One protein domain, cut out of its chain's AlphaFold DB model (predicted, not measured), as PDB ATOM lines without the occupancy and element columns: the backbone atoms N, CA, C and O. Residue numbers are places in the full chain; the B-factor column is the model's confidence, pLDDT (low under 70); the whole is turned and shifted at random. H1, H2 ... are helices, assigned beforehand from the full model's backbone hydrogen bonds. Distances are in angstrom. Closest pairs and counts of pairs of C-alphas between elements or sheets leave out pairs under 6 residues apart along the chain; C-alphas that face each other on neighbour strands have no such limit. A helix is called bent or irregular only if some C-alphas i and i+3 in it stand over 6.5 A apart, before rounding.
ATOM      1  N   ASP A  55      34.631 -23.789  -5.182       93.25
ATOM      2  CA  ASP A  55      34.191 -25.162  -5.417       93.25
ATOM      3  C   ASP A  55      35.068 -25.865  -6.458       93.25
ATOM      4  O   ASP A  55      35.323 -25.354  -7.548       93.25
ATOM      5  N   CYS A  56      35.538 -27.067  -6.127       97.06
ATOM      6  CA  CYS A  56      36.218 -27.948  -7.065       97.06
ATOM      7  C   CYS A  56      35.742 -29.385  -6.852       97.06
ATOM      8  O   CYS A  56      35.733 -29.894  -5.735       97.06
ATOM      9  N   SER A  57      35.409 -30.086  -7.937       97.31
ATOM     10  CA  SER A  57      34.961 -31.485  -7.874       97.31
ATOM     11  C   SER A  57      36.038 -32.467  -7.396       97.31
ATOM     12  O   SER A  57      35.735 -33.632  -7.161       97.31
ATOM     13  N   LEU A  58      37.294 -32.020  -7.312       97.00
ATOM     14  CA  LEU A  58      38.441 -32.803  -6.847       97.00
ATOM     15  C   LEU A  58      38.867 -32.434  -5.419       97.00
ATOM     16  O   LEU A  58      39.922 -32.875  -4.965       97.00
ATOM     17  N   ASP A  59      38.093 -31.617  -4.709       97.50
ATOM     18  CA  ASP A  59      38.347 -31.375  -3.291       97.50
ATOM     19  C   ASP A  59      38.065 -32.630  -2.447       97.50
ATOM     20  O   ASP A  59      37.142 -33.385  -2.765       97.50
ATOM     21  N   PRO A  60      38.846 -32.879  -1.375       96.50
ATOM     22  CA  PRO A  60      39.899 -32.020  -0.808       96.50
ATOM     23  C   PRO A  60      41.277 -32.156  -1.480       96.50
ATOM     24  O   PRO A  60      42.148 -31.326  -1.243       96.50
ATOM     25  N   ILE A  61      41.476 -33.153  -2.349       97.31
ATOM     26  CA  ILE A  61      42.783 -33.470  -2.958       97.31
ATOM     27  C   ILE A  61      43.351 -32.264  -3.713       97.31
ATOM     28  O   ILE A  61      44.532 -31.950  -3.594       97.31
ATOM     29  N   CYS A  62      42.510 -31.566  -4.479       97.50
ATOM     30  CA  CYS A  62      42.926 -30.352  -5.170       97.50
ATOM     31  C   CYS A  62      43.313 -29.250  -4.177       97.50
ATOM     32  O   CYS A  62      44.384 -28.669  -4.305       97.50
ATOM     33  N   TYR A  63      42.469 -28.983  -3.179       97.44
ATOM     34  CA  TYR A  63      42.688 -27.931  -2.183       97.44
ATOM     35  C   TYR A  63      43.966 -28.115  -1.350       97.44
ATOM     36  O   TYR A  63      44.656 -27.145  -1.032       97.44
ATOM     37  N   GLU A  64      44.287 -29.356  -0.996       96.81
ATOM     38  CA  GLU A  64      45.435 -29.709  -0.153       96.81
ATOM     39  C   GLU A  64      46.714 -29.976  -0.956       96.81
ATOM     40  O   GLU A  64      47.761 -30.234  -0.370       96.81
ATOM     41  N   SER A  65      46.654 -29.886  -2.286       96.88
ATOM     42  CA  SER A  65      47.797 -30.165  -3.148       96.88
ATOM     43  C   SER A  65      48.986 -29.240  -2.854       96.88
ATOM     44  O   SER A  65      48.873 -28.010  -2.878       96.88
ATOM     45  N   GLU A  66      50.148 -29.854  -2.624       96.19
ATOM     46  CA  GLU A  66      51.450 -29.182  -2.510       96.19
ATOM     47  C   GLU A  66      52.158 -29.038  -3.870       96.19
ATOM     48  O   GLU A  66      53.262 -28.504  -3.947       96.19
ATOM     49  N   GLY A  67      51.527 -29.511  -4.948       96.19
ATOM     50  CA  GLY A  67      52.068 -29.474  -6.298       96.19
ATOM     51  C   GLY A  67      51.272 -30.367  -7.246       96.19
ATOM     52  O   GLY A  67      51.013 -31.535  -6.952       96.19
ATOM     53  N   GLN A  68      50.872 -29.816  -8.390       95.00
ATOM     54  CA  GLN A  68      50.261 -30.536  -9.505       95.00
ATOM     55  C   GLN A  68      50.530 -29.841 -10.847       95.00
ATOM     56  O   GLN A  68      51.000 -28.703 -10.916       95.00
ATOM     57  N   GLY A  69      50.207 -30.533 -11.941       90.81
ATOM     58  CA  GLY A  69      50.385 -30.020 -13.298       90.81
ATOM     59  C   GLY A  69      51.846 -30.013 -13.754       90.81
ATOM     60  O   GLY A  69      52.672 -30.812 -13.308       90.81
ATOM     61  N   VAL A  70      52.164 -29.124 -14.695       92.94
ATOM     62  CA  VAL A  70      53.508 -29.036 -15.279       92.94
ATOM     63  C   VAL A  70      54.502 -28.584 -14.212       92.94
ATOM     64  O   VAL A  70      54.301 -27.563 -13.556       92.94
ATOM     65  N   ALA A  71      55.574 -29.361 -14.048       94.56
ATOM     66  CA  ALA A  71      56.652 -29.102 -13.093       94.56
ATOM     67  C   ALA A  71      56.188 -28.890 -11.634       94.56
ATOM     68  O   ALA A  71      56.922 -28.298 -10.850       94.56
ATOM     69  N   GLN A  72      54.998 -29.387 -11.264       95.81
ATOM     70  CA  GLN A  72      54.405 -29.213  -9.928       95.81
ATOM     71  C   GLN A  72      54.201 -27.739  -9.523       95.81
ATOM     72  O   GLN A  72      54.213 -27.410  -8.341       95.81
ATOM     73  N   LEU A  73      54.027 -26.837 -10.496       96.88
ATOM     74  CA  LEU A  73      53.964 -25.388 -10.253       96.88
ATOM     75  C   LEU A  73      52.580 -24.872  -9.842       96.88
ATOM     76  O   LEU A  73      52.451 -23.697  -9.504       96.88
ATOM     77  N   ASN A  74      51.550 -25.715  -9.882       97.38
ATOM     78  CA  ASN A  74      50.213 -25.362  -9.411       97.38
ATOM     79  C   ASN A  74      49.947 -26.014  -8.055       97.38
ATOM     80  O   ASN A  74      50.272 -27.181  -7.868       97.38
ATOM     81  N   LEU A  75      49.327 -25.278  -7.133       97.62
ATOM     82  CA  LEU A  75      48.920 -25.793  -5.822       97.62
ATOM     83  C   LEU A  75      47.435 -26.154  -5.873       97.62
ATOM     84  O   LEU A  75      47.076 -27.099  -6.570       97.62
ATOM     85  N   ALA A  76      46.543 -25.383  -5.243       97.44
ATOM     86  CA  ALA A  76      45.100 -25.606  -5.331       97.44
ATOM     87  C   ALA A  76      44.498 -25.127  -6.667       97.44
ATOM     88  O   ALA A  76      43.653 -24.229  -6.707       97.44
ATOM     89  N   ALA A  77      44.948 -25.715  -7.776       97.25
ATOM     90  CA  ALA A  77      44.502 -25.410  -9.128       97.25
ATOM     91  C   ALA A  77      44.612 -26.644 -10.040       97.25
ATOM     92  O   ALA A  77      45.694 -27.184 -10.255       97.25
ATOM     93  N   CYS A  78      43.480 -27.066 -10.609       96.19
ATOM     94  CA  CYS A  78      43.375 -28.228 -11.499       96.19
ATOM     95  C   CYS A  78      42.443 -27.944 -12.695       96.19
ATOM     96  O   CYS A  78      41.807 -26.886 -12.762       96.19
ATOM     97  N   HIS A  79      42.326 -28.904 -13.617       94.75
ATOM     98  CA  HIS A  79      41.435 -28.834 -14.789       94.75
ATOM     99  C   HIS A  79      39.950 -28.678 -14.447       94.75
ATOM    100  O   HIS A  79      39.190 -28.181 -15.271       94.75
ATOM    101  N   SER A  80      39.530 -29.066 -13.242       94.88
ATOM    102  CA  SER A  80      38.140 -28.920 -12.804       94.88
ATOM    103  C   SER A  80      37.796 -27.524 -12.279       94.88
ATOM    104  O   SER A  80      36.611 -27.233 -12.146       94.88
ATOM    105  N   CYS A  81      38.779 -26.671 -11.952       95.06
ATOM    106  CA  CYS A  81      38.503 -25.382 -11.301       95.06
ATOM    107  C   CYS A  81      39.212 -24.163 -11.904       95.06
ATOM    108  O   CYS A  81      38.585 -23.112 -11.999       95.06
ATOM    109  N   MET A  82      40.490 -24.262 -12.287       94.38
ATOM    110  CA  MET A  82      41.313 -23.088 -12.630       94.38
ATOM    111  C   MET A  82      41.953 -23.166 -14.015       94.38
ATOM    112  O   MET A  82      42.140 -22.134 -14.652       94.38
ATOM    113  N   LEU A  83      42.297 -24.365 -14.491       93.69
ATOM    114  CA  LEU A  83      42.977 -24.518 -15.776       93.69
ATOM    115  C   LEU A  83      41.950 -24.429 -16.906       93.69
ATOM    116  O   LEU A  83      41.086 -25.301 -17.028       93.69
ATOM    117  N   ILE A  84      42.077 -23.408 -17.750       89.88
ATOM    118  CA  ILE A  84      41.218 -23.213 -18.924       89.88
ATOM    119  C   ILE A  84      41.931 -23.664 -20.208       89.88
ATOM    120  O   ILE A  84      43.144 -23.464 -20.333       89.88
ATOM    121  N   PRO A  85      41.218 -24.265 -21.181       88.31
ATOM    122  CA  PRO A  85      41.791 -24.693 -22.455       88.31
ATOM    123  C   PRO A  85      41.940 -23.502 -23.419       88.31
ATOM    124  O   PRO A  85      41.360 -23.487 -24.501       88.31
ATOM    125  N   ASP A  86      42.693 -22.487 -23.001       83.12
ATOM    126  CA  ASP A  86      42.880 -21.230 -23.719       83.12
ATOM    127  C   ASP A  86      44.359 -20.804 -23.674       83.12
ATOM    128  O   ASP A  86      45.047 -21.013 -22.674       83.12
ATOM    129  N   THR A  87      44.866 -20.226 -24.766       85.62
ATOM    130  CA  THR A  87      46.265 -19.779 -24.902       85.62
ATOM    131  C   THR A  87      46.475 -18.313 -24.510       85.62
ATOM    132  O   THR A  87      47.549 -17.769 -24.742       85.62
ATOM    133  N   SER A  88      45.453 -17.646 -23.973       88.19
ATOM    134  CA  SER A  88      45.506 -16.226 -23.612       88.19
ATOM    135  C   SER A  88      46.364 -15.960 -22.380       88.19
ATOM    136  O   SER A  88      46.872 -14.853 -22.244       88.19
ATOM    137  N   CYS A  89      46.511 -16.942 -21.484       91.31
ATOM    138  CA  CYS A  89      47.251 -16.794 -20.230       91.31
ATOM    139  C   CYS A  89      48.760 -16.661 -20.487       91.31
ATOM    140  O   CYS A  89      49.363 -17.571 -21.063       91.31
ATOM    141  N   GLU A  90      49.388 -15.580 -20.008       94.00
ATOM    142  CA  GLU A  90      50.820 -15.310 -20.252       94.00
ATOM    143  C   GLU A  90      51.710 -16.437 -19.714       94.00
ATOM    144  O   GLU A  90      52.685 -16.835 -20.349       94.00
ATOM    145  N   MET A  91      51.326 -17.004 -18.569       94.25
ATOM    146  CA  MET A  91      52.056 -18.087 -17.910       94.25
ATOM    147  C   MET A  91      51.522 -19.480 -18.261       94.25
ATOM    148  O   MET A  91      51.953 -20.453 -17.655       94.25
ATOM    149  N   SER A  92      50.601 -19.610 -19.226       93.56
ATOM    150  CA  SER A  92      50.060 -20.904 -19.685       93.56
ATOM    151  C   SER A  92      49.481 -21.785 -18.560       93.56
ATOM    152  O   SER A  92      49.770 -22.978 -18.478       93.56
ATOM    153  N   ASN A  93      48.637 -21.202 -17.700       93.88
ATOM    154  CA  ASN A  93      48.048 -21.849 -16.518       93.88
ATOM    155  C   ASN A  93      49.077 -22.399 -15.498       93.88
ATOM    156  O   ASN A  93      48.856 -23.461 -14.907       93.88
ATOM    157  N   LEU A  94      50.198 -21.703 -15.293       95.06
ATOM    158  CA  LEU A  94      51.193 -22.021 -14.261       95.06
ATOM    159  C   LEU A  94      51.122 -21.040 -13.085       95.06
ATOM    160  O   LEU A  94      50.645 -19.916 -13.242       95.06
ATOM    161  N   PHE A  95      51.669 -21.451 -11.937       95.75
ATOM    162  CA  PHE A  95      51.758 -20.653 -10.705       95.75
ATOM    163  C   PHE A  95      50.396 -20.294 -10.092       95.75
ATOM    164  O   PHE A  95      50.231 -19.237  -9.484       95.75
ATOM    165  N   LEU A  96      49.407 -21.178 -10.248       96.19
ATOM    166  CA  LEU A  96      48.045 -20.956  -9.769       96.19
ATOM    167  C   LEU A  96      47.807 -21.601  -8.395       96.19
ATOM    168  O   LEU A  96      48.090 -22.782  -8.180       96.19
ATOM    169  N   ASP A  97      47.205 -20.836  -7.482       97.06
ATOM    170  CA  ASP A  97      46.668 -21.321  -6.207       97.06
ATOM    171  C   ASP A  97      45.406 -20.524  -5.842       97.06
ATOM    172  O   ASP A  97      45.482 -19.348  -5.470       97.06
ATOM    173  N   ARG A  98      44.226 -21.156  -5.912       96.56
ATOM    174  CA  ARG A  98      42.971 -20.471  -5.563       96.56
ATOM    175  C   ARG A  98      42.872 -20.136  -4.071       96.56
ATOM    176  O   ARG A  98      42.137 -19.219  -3.717       96.56
ATOM    177  N   ARG A  99      43.639 -20.784  -3.184       96.69
ATOM    178  CA  ARG A  99      43.644 -20.465  -1.742       96.69
ATOM    179  C   ARG A  99      44.157 -19.057  -1.468       96.69
ATOM    180  O   ARG A  99      43.594 -18.368  -0.625       96.69
ATOM    181  N   LEU A 100      45.142 -18.579  -2.235       95.44
ATOM    182  CA  LEU A 100      45.627 -17.195  -2.136       95.44
ATOM    183  C   LEU A 100      44.516 -16.166  -2.381       95.44
ATOM    184  O   LEU A 100      44.600 -15.029  -1.924       95.44
ATOM    185  N   VAL A 101      43.461 -16.575  -3.081       93.94
ATOM    186  CA  VAL A 101      42.326 -15.737  -3.445       93.94
ATOM    187  C   VAL A 101      41.169 -15.928  -2.455       93.94
ATOM    188  O   VAL A 101      40.654 -14.930  -1.948       93.94
ATOM    189  N   ILE A 102      40.781 -17.179  -2.157       94.69
ATOM    190  CA  ILE A 102      39.517 -17.500  -1.462       94.69
ATOM    191  C   ILE A 102      39.636 -18.153  -0.076       94.69
ATOM    192  O   ILE A 102      38.605 -18.358   0.563       94.69
ATOM    193  N   ASP A 103      40.836 -18.494   0.406       95.44
ATOM    194  CA  ASP A 103      40.997 -19.136   1.720       95.44
ATOM    195  C   ASP A 103      40.495 -18.224   2.853       95.44
ATOM    196  O   ASP A 103      40.775 -17.025   2.886       95.44
ATOM    197  N   THR A 104      39.752 -18.785   3.805       93.25
ATOM    198  CA  THR A 104      39.102 -18.013   4.876       93.25
ATOM    199  C   THR A 104      40.084 -17.436   5.897       93.25
ATOM    200  O   THR A 104      39.769 -16.453   6.567       93.25
ATOM    201  N   LYS A 105      41.290 -17.998   6.020       94.38
ATOM    202  CA  LYS A 105      42.333 -17.531   6.939       94.38
ATOM    203  C   LYS A 105      43.220 -16.484   6.275       94.38
ATOM    204  O   LYS A 105      43.454 -15.422   6.865       94.38
ATOM    205  N   PHE A 106      43.695 -16.751   5.058       95.25
ATOM    206  CA  PHE A 106      44.735 -15.937   4.412       95.25
ATOM    207  C   PHE A 106      44.416 -15.439   2.997       95.25
ATOM    208  O   PHE A 106      45.185 -14.632   2.479       95.25
ATOM    209  N   GLY A 107      43.308 -15.855   2.383       95.38
ATOM    210  CA  GLY A 107      42.940 -15.427   1.036       95.38
ATOM    211  C   GLY A 107      42.730 -13.914   0.938       95.38
ATOM    212  O   GLY A 107      42.160 -13.292   1.840       95.38
ATOM    213  N   TYR A 108      43.168 -13.310  -0.167       93.38
ATOM    214  CA  TYR A 108      43.075 -11.866  -0.389       93.38
ATOM    215  C   TYR A 108      41.626 -11.357  -0.317       93.38
ATOM    216  O   TYR A 108      41.357 -10.316   0.280       93.38
ATOM    217  N   PHE A 109      40.672 -12.126  -0.852       92.69
ATOM    218  CA  PHE A 109      39.251 -11.764  -0.891       92.69
ATOM    219  C   PHE A 109      38.410 -12.408   0.217       92.69
ATOM    220  O   PHE A 109      37.183 -12.441   0.121       92.69
ATOM    221  N   LYS A 110      39.034 -12.883   1.302       90.38
ATOM    222  CA  LYS A 110      38.325 -13.550   2.409       90.38
ATOM    223  C   LYS A 110      37.169 -12.732   3.003       90.38
ATOM    224  O   LYS A 110      36.168 -13.300   3.420       90.38
ATOM    225  N   ASN A 111      37.263 -11.400   2.981       87.88
ATOM    226  CA  ASN A 111      36.265 -10.502   3.573       87.88
ATOM    227  C   ASN A 111      35.056 -10.203   2.671       87.88
ATOM    228  O   ASN A 111      34.074  -9.663   3.166       87.88
ATOM    229  N   ILE A 112      35.092 -10.547   1.376       78.12
ATOM    230  CA  ILE A 112      33.988 -10.238   0.442       78.12
ATOM    231  C   ILE A 112      32.687 -10.972   0.816       78.12
ATOM    232  O   ILE A 112      31.601 -10.555   0.433       78.12
ATOM    233  N   TYR A 113      32.779 -12.037   1.611       61.97
ATOM    234  CA  TYR A 113      31.652 -12.914   1.938       61.97
ATOM    235  C   TYR A 113      31.228 -12.864   3.411       61.97
ATOM    236  O   TYR A 113      30.457 -13.714   3.847       61.97
ATOM    237  N   HIS A 114      31.745 -11.896   4.174       52.34
ATOM    238  CA  HIS A 114      31.431 -11.692   5.592       52.34
ATOM    239  C   HIS A 114      30.615 -10.411   5.856       52.34
ATOM    240  O   HIS A 114      30.668  -9.879   6.963       52.34
ATOM    241  N   ALA A 115      29.875  -9.923   4.854       40.25
ATOM    242  CA  ALA A 115      28.845  -8.898   5.035       40.25
ATOM    243  C   ALA A 115      27.492  -9.539   5.371       40.25
ATOM    244  O   ALA A 115      27.129 -10.520   4.681       40.25
TER     245      ALA A 115
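AT A GLANCE: This is residues 55 to 115 of the 115 residues of an uncharacterized protein of Bacteroidetes bacterium ADurb.BinA174 (UniProt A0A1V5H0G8). There is little regular structure: a long winding stretch of loops, residues 55 to 98, is followed by two one-turn helices, H1 and H2, with H2 and the last residues towards one end of the longest axis. The loop of residues 86 to 91 sticks out. The 61 printed residues are all helix by class, with no named strand, but only 8 are in named elements. The whole is only just compact, close to loose, with a radius of gyration of the C-alphas of 12.2 A and spans of 36 by 25 by 18 A.

HOW THE PARTS SIT: H1, residues 99 to 102, and H2, residues 110 to 113, are close but not clearly touching; their closest C-alphas, of Ile 102 and Lys 110, are 5.7 A apart. Both are too short for an O i to N i+4 pair; the one O i to N i+3 pair is within hydrogen-bond range in H1, not in H2.

IN THESE COORDINATES: H1 begins at C-alpha 99 (43.644, -20.465, -1.742) and is 5.1 A long. H2 ends at C-alpha 113 (31.652, -12.914, 1.938); it is irregular, but only just, with C-alphas 110 and 113 6.7 A apart.

THE WHOLE: The C-alphas farthest apart, of Ala 71 and Ala 115, are 38.9 A apart. The printed part has no cut. The link from H1 to H2 is short. Residues 113 to 115 have pLDDT under 70.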